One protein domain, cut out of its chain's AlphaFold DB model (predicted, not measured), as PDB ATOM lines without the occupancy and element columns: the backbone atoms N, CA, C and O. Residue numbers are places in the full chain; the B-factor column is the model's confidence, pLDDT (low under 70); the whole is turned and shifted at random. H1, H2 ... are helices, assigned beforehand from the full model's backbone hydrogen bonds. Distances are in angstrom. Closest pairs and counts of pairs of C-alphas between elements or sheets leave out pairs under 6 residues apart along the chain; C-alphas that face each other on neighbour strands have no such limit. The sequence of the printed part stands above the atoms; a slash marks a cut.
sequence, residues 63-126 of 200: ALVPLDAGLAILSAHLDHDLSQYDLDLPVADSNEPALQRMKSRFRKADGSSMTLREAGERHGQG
ATOM      1  N   ALA A  63     -76.724 103.180   4.718       95.38
ATOM      2  CA  ALA A  63     -75.408 103.553   4.205       95.38
ATOM      3  C   ALA A  63     -75.183 103.135   2.741       95.38
ATOM      4  O   ALA A  63     -74.329 103.714   2.071       95.38
ATOM      5  N   LEU A  64     -75.947 102.165   2.225       94.12
ATOM      6  CA  LEU A  64     -75.857 101.729   0.825       94.12
ATOM      7  C   LEU A  64     -76.448 102.740  -0.163       94.12
ATOM      8  O   LEU A  64     -76.223 102.607  -1.364       94.12
ATOM      9  N   VAL A  65     -77.205 103.727   0.318       92.25
ATOM     10  CA  VAL A  65     -77.906 104.713  -0.508       92.25
ATOM     11  C   VAL A  65     -76.915 105.715  -1.108       92.25
ATOM     12  O   VAL A  65     -76.352 106.533  -0.376       92.25
ATOM     13  N   PRO A  66     -76.742 105.746  -2.441       95.88
ATOM     14  CA  PRO A  66     -75.969 106.799  -3.083       95.88
ATOM     15  C   PRO A  66     -76.697 108.143  -2.941       95.88
ATOM     16  O   PRO A  66     -77.897 108.245  -3.217       95.88
ATOM     17  N   LEU A  67     -75.981 109.188  -2.516       96.06
ATOM     18  CA  LEU A  67     -76.566 110.522  -2.324       96.06
ATOM     19  C   LEU A  67     -77.218 111.058  -3.609       96.06
ATOM     20  O   LEU A  67     -78.294 111.650  -3.552       96.06
ATOM     21  N   ASP A  68     -76.584 110.849  -4.761       96.44
ATOM     22  CA  ASP A  68     -77.100 111.256  -6.069       96.44
ATOM     23  C   ASP A  68     -78.412 110.541  -6.419       96.44
ATOM     24  O   ASP A  68     -79.339 111.187  -6.908       96.44
ATOM     25  N   ALA A  69     -78.549 109.255  -6.088       95.88
ATOM     26  CA  ALA A  69     -79.807 108.525  -6.232       95.88
ATOM     27  C   ALA A  69     -80.911 109.098  -5.324       95.88
ATOM     28  O   ALA A  69     -82.037 109.321  -5.776       95.88
ATOM     29  N   GLY A  70     -80.587 109.400  -4.061       96.38
ATOM     30  CA  GLY A  70     -81.520 110.035  -3.126       96.38
ATOM     31  C   GLY A  70     -81.996 111.410  -3.607       96.38
ATOM     32  O   GLY A  70     -83.199 111.688  -3.624       96.38
ATOM     33  N   LEU A  71     -81.068 112.248  -4.080       96.62
ATOM     34  CA  LEU A  71     -81.367 113.561  -4.656       96.62
ATOM     35  C   LEU A  71     -82.136 113.467  -5.974       96.62
ATOM     36  O   LEU A  71     -83.005 114.303  -6.213       96.62
ATOM     37  N   ALA A  72     -81.877 112.461  -6.810       96.94
ATOM     38  CA  ALA A  72     -82.616 112.250  -8.052       96.94
ATOM     39  C   ALA A  72     -84.095 111.941  -7.775       96.94
ATOM     40  O   ALA A  72     -84.981 112.570  -8.358       96.94
ATOM     41  N   ILE A  73     -84.383 111.036  -6.831       95.31
ATOM     42  CA  ILE A  73     -85.767 110.717  -6.442       95.31
ATOM     43  C   ILE A  73     -86.426 111.926  -5.767       95.31
ATOM     44  O   ILE A  73     -87.595 112.225  -6.026       95.31
ATOM     45  N   LEU A  74     -85.690 112.652  -4.921       94.94
ATOM     46  CA  LEU A  74     -86.216 113.852  -4.277       94.94
ATOM     47  C   LEU A  74     -86.540 114.950  -5.299       94.94
ATOM     48  O   LEU A  74     -87.597 115.570  -5.202       94.94
ATOM     49  N   SER A  75     -85.682 115.135  -6.304       95.44
ATOM     50  CA  SER A  75     -85.901 116.062  -7.420       95.44
ATOM     51  C   SER A  75     -87.171 115.707  -8.186       95.44
ATOM     52  O   SER A  75     -87.982 116.581  -8.472       95.44
ATOM     53  N   ALA A  76     -87.398 114.416  -8.452       94.62
ATOM     54  CA  ALA A  76     -88.610 113.948  -9.116       94.62
ATOM     55  C   ALA A  76     -89.877 114.221  -8.285       94.62
ATOM     56  O   ALA A  76     -90.873 114.699  -8.820       94.62
ATOM     57  N   HIS A  77     -89.853 113.978  -6.970       92.38
ATOM     58  CA  HIS A  77     -91.000 114.268  -6.095       92.38
ATOM     59  C   HIS A  77     -91.265 115.762  -5.910       92.38
ATOM     60  O   HIS A  77     -92.409 116.173  -5.705       92.38
ATOM     61  N   LEU A  78     -90.212 116.572  -5.966       91.44
ATOM     62  CA  LEU A  78     -90.322 118.020  -5.977       91.44
ATOM     63  C   LEU A  78     -90.537 118.568  -7.389       91.44
ATOM     64  O   LEU A  78     -90.677 119.771  -7.508       91.44
ATOM     65  N   ASP A  79     -90.589 117.768  -8.453       92.75
ATOM     66  CA  ASP A  79     -90.693 118.283  -9.828       92.75
ATOM     67  C   ASP A  79     -89.711 119.452 -10.089       92.75
ATOM     68  O   ASP A  79     -90.081 120.523 -10.569       92.75
ATOM     69  N   HIS A  80     -88.474 119.303  -9.602       93.69
ATOM     70  CA  HIS A  80     -87.474 120.368  -9.597       93.69
ATOM     71  C   HIS A  80     -86.065 119.796  -9.477       93.69
ATOM     72  O   HIS A  80     -85.799 119.000  -8.581       93.69
ATOM     73  N   ASP A  81     -85.156 120.219 -10.354       94.81
ATOM     74  CA  ASP A  81     -83.771 119.742 -10.367       94.81
ATOM     75  C   ASP A  81     -82.994 120.280  -9.159       94.81
ATOM     76  O   ASP A  81     -82.768 121.483  -9.045       94.81
ATOM     77  N   LEU A  82     -82.582 119.400  -8.245       95.12
ATOM     78  CA  LEU A  82     -81.842 119.794  -7.046       95.12
ATOM     79  C   LEU A  82     -80.333 119.905  -7.262       95.12
ATOM     80  O   LEU A  82     -79.652 120.457  -6.399       95.12
ATOM     81  N   SER A  83     -79.803 119.430  -8.394       95.00
ATOM     82  CA  SER A  83     -78.361 119.477  -8.678       95.00
ATOM     83  C   SER A  83     -77.817 120.904  -8.830       95.00
ATOM     84  O   SER A  83     -76.614 121.125  -8.726       95.00
ATOM     85  N   GLN A  84     -78.707 121.882  -9.026       94.00
ATOM     86  CA  GLN A  84     -78.372 123.302  -9.135       94.00
ATOM     87  C   GLN A  84     -78.087 123.990  -7.787       94.00
ATOM     88  O   GLN A  84     -77.681 125.152  -7.778       94.00
ATOM     89  N   TYR A  85     -78.327 123.318  -6.657       95.06
ATOM     90  CA  TYR A  85     -78.184 123.893  -5.320       95.06
ATOM     91  C   TYR A  85     -76.970 123.352  -4.566       95.06
ATOM     92  O   TYR A  85     -76.517 122.230  -4.787       95.06
ATOM     93  N   ASP A  86     -76.480 124.152  -3.617       96.44
ATOM     94  CA  ASP A  86     -75.443 123.724  -2.682       96.44
ATOM     95  C   ASP A  86     -75.971 122.616  -1.754       96.44
ATOM     96  O   ASP A  86     -77.091 122.689  -1.241       96.44
ATOM     97  N   LEU A  87     -75.152 121.592  -1.516       97.19
ATOM     98  CA  LEU A  87     -75.488 120.471  -0.641       97.19
ATOM     99  C   LEU A  87     -75.654 120.891   0.826       97.19
ATOM    100  O   LEU A  87     -76.376 120.216   1.562       97.19
ATOM    101  N   ASP A  88     -75.056 122.010   1.233       97.06
ATOM    102  CA  ASP A  88     -75.163 122.568   2.580       97.06
ATOM    103  C   ASP A  88     -76.330 123.569   2.724       97.06
ATOM    104  O   ASP A  88     -76.557 124.112   3.807       97.06
ATOM    105  N   LEU A  89     -77.125 123.783   1.663       95.31
ATOM    106  CA  LEU A  89     -78.316 124.637   1.696       95.31
ATOM    107  C   LEU A  89     -79.310 124.148   2.769       95.31
ATOM    108  O   LEU A  89     -79.795 123.016   2.669       95.31
ATOM    109  N   PRO A  90     -79.698 124.981   3.756       95.38
ATOM    110  CA  PRO A  90     -80.725 124.615   4.727       95.38
ATOM    111  C   PRO A  90     -82.112 124.612   4.066       95.38
ATOM    112  O   PRO A  90     -82.746 125.653   3.894       95.38
ATOM    113  N   VAL A  91     -82.607 123.429   3.696       93.06
ATOM    114  CA  VAL A  91     -83.797 123.247   2.844       93.06
ATOM    115  C   VAL A  91     -85.052 123.892   3.438       93.06
ATOM    116  O   VAL A  91     -85.763 124.620   2.741       93.06
ATOM    117  N   ALA A  92     -85.326 123.671   4.725       90.19
ATOM    118  CA  ALA A  92     -86.522 124.184   5.386       90.19
ATOM    119  C   ALA A  92     -86.470 125.701   5.641       90.19
ATOM    120  O   ALA A  92     -87.525 126.323   5.778       90.19
ATOM    121  N   ASP A  93     -85.281 126.303   5.680       92.44
ATOM    122  CA  ASP A  93     -85.093 127.750   5.868       92.44
ATOM    123  C   ASP A  93     -84.796 128.494   4.559       92.44
ATOM    124  O   ASP A  93     -84.735 129.722   4.542       92.44
ATOM    125  N   SER A  94     -84.666 127.766   3.449       89.94
ATOM    126  CA  SER A  94     -84.504 128.350   2.120       89.94
ATOM    127  C   SER A  94     -85.744 129.154   1.703       89.94
ATOM    128  O   SER A  94     -86.869 128.851   2.111       89.94
ATOM    129  N   ASN A  95     -85.543 130.157   0.844       88.69
ATOM    130  CA  ASN A  95     -86.626 130.896   0.182       88.69
ATOM    131  C   ASN A  95     -87.001 130.294  -1.184       88.69
ATOM    132  O   ASN A  95     -87.810 130.872  -1.905       88.69
ATOM    133  N   GLU A  96     -86.429 129.141  -1.537       87.69
ATOM    134  CA  GLU A  96     -86.674 128.461  -2.807       87.69
ATOM    135  C   GLU A  96     -88.107 127.906  -2.841       87.69
ATOM    136  O   GLU A  96     -88.432 127.004  -2.054       87.69
ATOM    137  N   PRO A  97     -88.985 128.395  -3.741       87.00
ATOM    138  CA  PRO A  97     -90.389 127.984  -3.771       87.00
ATOM    139  C   PRO A  97     -90.564 126.476  -3.969       87.00
ATOM    140  O   PRO A  97     -91.432 125.861  -3.345       87.00
ATOM    141  N   ALA A  98     -89.702 125.868  -4.790       84.25
ATOM    142  CA  ALA A  98     -89.742 124.440  -5.082       84.25
ATOM    143  C   ALA A  98     -89.541 123.572  -3.829       84.25
ATOM    144  O   ALA A  98     -90.198 122.533  -3.703       84.25
ATOM    145  N   LEU A  99     -88.704 124.032  -2.888       84.25
ATOM    146  CA  LEU A  99     -88.360 123.337  -1.644       84.25
ATOM    147  C   LEU A  99     -89.436 123.497  -0.553       84.25
ATOM    148  O   LEU A  99     -89.507 122.686   0.374       84.25
ATOM    149  N   GLN A 100     -90.336 124.484  -0.670       83.69
ATOM    150  CA  GLN A 100     -91.353 124.745   0.358       83.69
ATOM    151  C   GLN A 100     -92.457 123.678   0.429       83.69
ATOM    152  O   GLN A 100     -93.047 123.490   1.493       83.69
ATOM    153  N   ARG A 101     -92.734 122.943  -0.659       80.69
ATOM    154  CA  ARG A 101     -93.820 121.934  -0.694       80.69
ATOM    155  C   ARG A 101     -93.646 120.813   0.330       80.69
ATOM    156  O   ARG A 101     -94.634 120.278   0.822       80.69
ATOM    157  N   MET A 102     -92.404 120.465   0.655       81.44
ATOM    158  CA  MET A 102     -92.069 119.417   1.622       81.44
ATOM    159  C   MET A 102     -91.345 119.979   2.854       81.44
ATOM    160  O   MET A 102     -90.753 119.216   3.610       81.44
ATOM    161  N   LYS A 103     -91.428 121.296   3.108       81.44
ATOM    162  CA  LYS A 103     -90.699 122.001   4.182       81.44
ATOM    163  C   LYS A 103     -90.801 121.310   5.545       81.44
ATOM    164  O   LYS A 103     -89.801 121.184   6.247       81.44
ATOM    165  N   SER A 104     -91.993 120.831   5.914       79.94
ATOM    166  CA  SER A 104     -92.224 120.141   7.191       79.94
ATOM    167  C   SER A 104     -91.455 118.820   7.321       79.94
ATOM    168  O   SER A 104     -91.145 118.413   8.435       79.94
ATOM    169  N   ARG A 105     -91.103 118.172   6.202       82.69
ATOM    170  CA  ARG A 105     -90.344 116.911   6.158       82.69
ATOM    171  C   ARG A 105     -88.834 117.113   6.287       82.69
ATOM    172  O   ARG A 105     -88.131 116.169   6.630       82.69
ATOM    173  N   PHE A 106     -88.343 118.329   6.056       87.94
ATOM    174  CA  PHE A 106     -86.917 118.671   6.115       87.94
ATOM    175  C   PHE A 106     -86.509 119.319   7.443       87.94
ATOM    176  O   PHE A 106     -85.456 119.946   7.540       87.94
ATOM    177  N   ARG A 107     -87.339 119.177   8.481       89.31
ATOM    178  CA  ARG A 107     -87.002 119.553   9.855       89.31
ATOM    179  C   ARG A 107     -86.468 118.345  10.616       89.31
ATOM    180  O   ARG A 107     -87.040 117.256  10.548       89.31
ATOM    181  N   LYS A 108     -85.366 118.533  11.338       88.75
ATOM    182  CA  LYS A 108     -84.840 117.542  12.282       88.75
ATOM    183  C   LYS A 108     -85.727 117.493  13.531       88.75
ATOM    184  O   LYS A 108     -86.594 118.343  13.726       88.75
ATOM    185  N   ALA A 109     -85.505 116.492  14.381       84.75
ATOM    186  CA  ALA A 109     -86.279 116.309  15.610       84.75
ATOM    187  C   ALA A 109     -86.156 117.500  16.582       84.75
ATOM    188  O   ALA A 109     -87.099 117.805  17.303       84.75
ATOM    189  N   ASP A 110     -85.020 118.201  16.557       89.12
ATOM    190  CA  ASP A 110     -84.772 119.419  17.337       89.12
ATOM    191  C   ASP A 110     -85.359 120.698  16.701       89.12
ATOM    192  O   ASP A 110     -85.211 121.789  17.246       89.12
ATOM    193  N   GLY A 111     -86.027 120.582  15.548       87.25
ATOM    194  CA  GLY A 111     -86.610 121.705  14.813       87.25
ATOM    195  C   GLY A 111     -85.638 122.459  13.901       87.25
ATOM    196  O   GLY A 111     -86.067 123.377  13.199       87.25
ATOM    197  N   SER A 112     -84.359 122.081  13.843       92.19
ATOM    198  CA  SER A 112     -83.406 122.668  12.894       92.19
ATOM    199  C   SER A 112     -83.686 122.223  11.450       92.19
ATOM    200  O   SER A 112     -84.330 121.197  11.204       92.19
ATOM    201  N   SER A 113     -83.261 123.019  10.461       94.44
ATOM    202  CA  SER A 113     -83.335 122.615   9.049       94.44
ATOM    203  C   SER A 113     -82.302 121.540   8.734       94.44
ATOM    204  O   SER A 113     -81.148 121.646   9.141       94.44
ATOM    205  N   MET A 114     -82.696 120.550   7.937       95.56
ATOM    206  CA  MET A 114     -81.748 119.691   7.233       95.56
ATOM    207  C   MET A 114     -81.015 120.475   6.146       95.56
ATOM    208  O   MET A 114     -81.593 121.392   5.549       95.56
ATOM    209  N   THR A 115     -79.770 120.091   5.879       96.81
ATOM    210  CA  THR A 115     -79.089 120.458   4.636       96.81
ATOM    211  C   THR A 115     -79.672 119.673   3.459       96.81
ATOM    212  O   THR A 115     -80.364 118.666   3.648       96.81
ATOM    213  N   LEU A 116     -79.412 120.111   2.226       96.00
ATOM    214  CA  LEU A 116     -79.844 119.382   1.034       96.00
ATOM    215  C   LEU A 116     -79.225 117.977   0.972       96.00
ATOM    216  O   LEU A 116     -79.907 117.031   0.580       96.00
ATOM    217  N   ARG A 117     -77.981 117.820   1.439       96.81
ATOM    218  CA  ARG A 117     -77.326 116.518   1.622       96.81
ATOM    219  C   ARG A 117     -78.132 115.597   2.530       96.81
ATOM    220  O   ARG A 117     -78.502 114.505   2.111       96.81
ATOM    221  N   GLU A 118     -78.449 116.056   3.738       95.44
ATOM    222  CA  GLU A 118     -79.202 115.269   4.723       95.44
ATOM    223  C   GLU A 118     -80.611 114.930   4.216       95.44
ATOM    224  O   GLU A 118     -81.115 113.830   4.446       95.44
ATOM    225  N   ALA A 119     -81.248 115.866   3.504       94.31
ATOM    226  CA  ALA A 119     -82.544 115.643   2.874       94.31
ATOM    227  C   ALA A 119     -82.464 114.567   1.778       94.31
ATOM    228  O   ALA A 119     -83.328 113.694   1.732       94.31
ATOM    229  N   GLY A 120     -81.430 114.604   0.931       95.38
ATOM    230  CA  GLY A 120     -81.181 113.605  -0.107       95.38
ATOM    231  C   GLY A 120     -80.903 112.216   0.467       95.38
ATOM    232  O   GLY A 120     -81.555 111.255   0.064       95.38
ATOM    233  N   GLU A 121     -80.005 112.116   1.450       95.00
ATOM    234  CA  GLU A 121     -79.681 110.864   2.153       95.00
ATOM    235  C   GLU A 121     -80.933 110.249   2.782       95.00
ATOM    236  O   GLU A 121     -81.294 109.111   2.483       95.00
ATOM    237  N   ARG A 122     -81.659 111.027   3.592       92.62
ATOM    238  CA  ARG A 122     -82.883 110.560   4.252       92.62
ATOM    239  C   ARG A 122     -83.963 110.159   3.254       92.62
ATOM    240  O   ARG A 122     -84.694 109.196   3.481       92.62
ATOM    241  N   HIS A 123     -84.100 110.901   2.158       93.50
ATOM    242  CA  HIS A 123     -85.097 110.584   1.142       93.50
ATOM    243  C   HIS A 123     -84.730 109.325   0.355       93.50
ATOM    244  O   HIS A 123     -85.617 108.545   0.028       93.50
ATOM    245  N   GLY A 124     -83.446 109.071   0.107       94.69
ATOM    246  CA  GLY A 124     -83.003 107.841  -0.549       94.69
ATOM    247  C   GLY A 124     -83.150 106.580   0.316       94.69
ATOM    248  O   GLY A 124     -83.375 105.507  -0.228       94.69
ATOM    249  N   GLN A 125     -83.115 106.700   1.649       94.19
ATOM    250  CA  GLN A 125     -83.287 105.568   2.582       94.19
ATOM    251  C   GLN A 125     -84.673 104.920   2.526       94.19
ATOM    252  O   GLN A 125     -84.827 103.730   2.803       94.19
ATOM    253  N   GLY A 126     -85.699 105.696   2.187       91.94
ATOM    254  CA  GLY A 126     -87.066 105.202   2.286       91.94
ATOM    255  C   GLY A 126     -88.137 106.146   1.788       91.94
ATOM    256  O   GLY A 126     -89.288 105.963   2.145       91.94
TER     257      GLY A 126
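What this domain is: This is residues 63 to 126 of the 200 residues of the protein "LLM class flavin-dependent oxidoreductase" of Hyphomicrobiales bacterium (UniProt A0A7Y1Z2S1). Two helices, H1 and H4, cross nearly at right angles and pack together; a long loop and the short helices H2 and H3 fill the other side. The printed part has 64 residues with four named helices, H1 to H4 in order, and no named strand. It is all helix, with 30 residues in named elements, under half; compact, radius of gyration of the C-alphas 10.6 A, spans 27 by 25 by 18 A.

How they stand to each other: Look at H1, residues 67 to 77, and H4, residues 116 to 126: they touch, about perpendicular at 82 degrees, closest at the C-alphas of Gly 70 and Gly 124, 3.7 A. H2, residues 97 to 100, meets H3, residues 103 to 106, only through their link. H3 is close to H4 but not clearly touching; their closest C-alphas, Phe 106 and Ala 119, are 6.2 A apart. Every O i to N i+4 pair is within hydrogen-bond range in H1, 6 of 7 in H4; H2 and H3 are too short for one.

Where its parts are: Find C-alpha 67 at (-76.566, 110.522, -2.324); H1 runs 15.4 A from there. H2 spans 5.3 A, H3 5.4 A. H4 runs 16.0 A to C-alpha 126 at (-87.066, 105.202, 2.286).

The domain as a whole: The printed part has no cut; the link H1 to H2 is long, and no printed residue is under 70 in pLDDT.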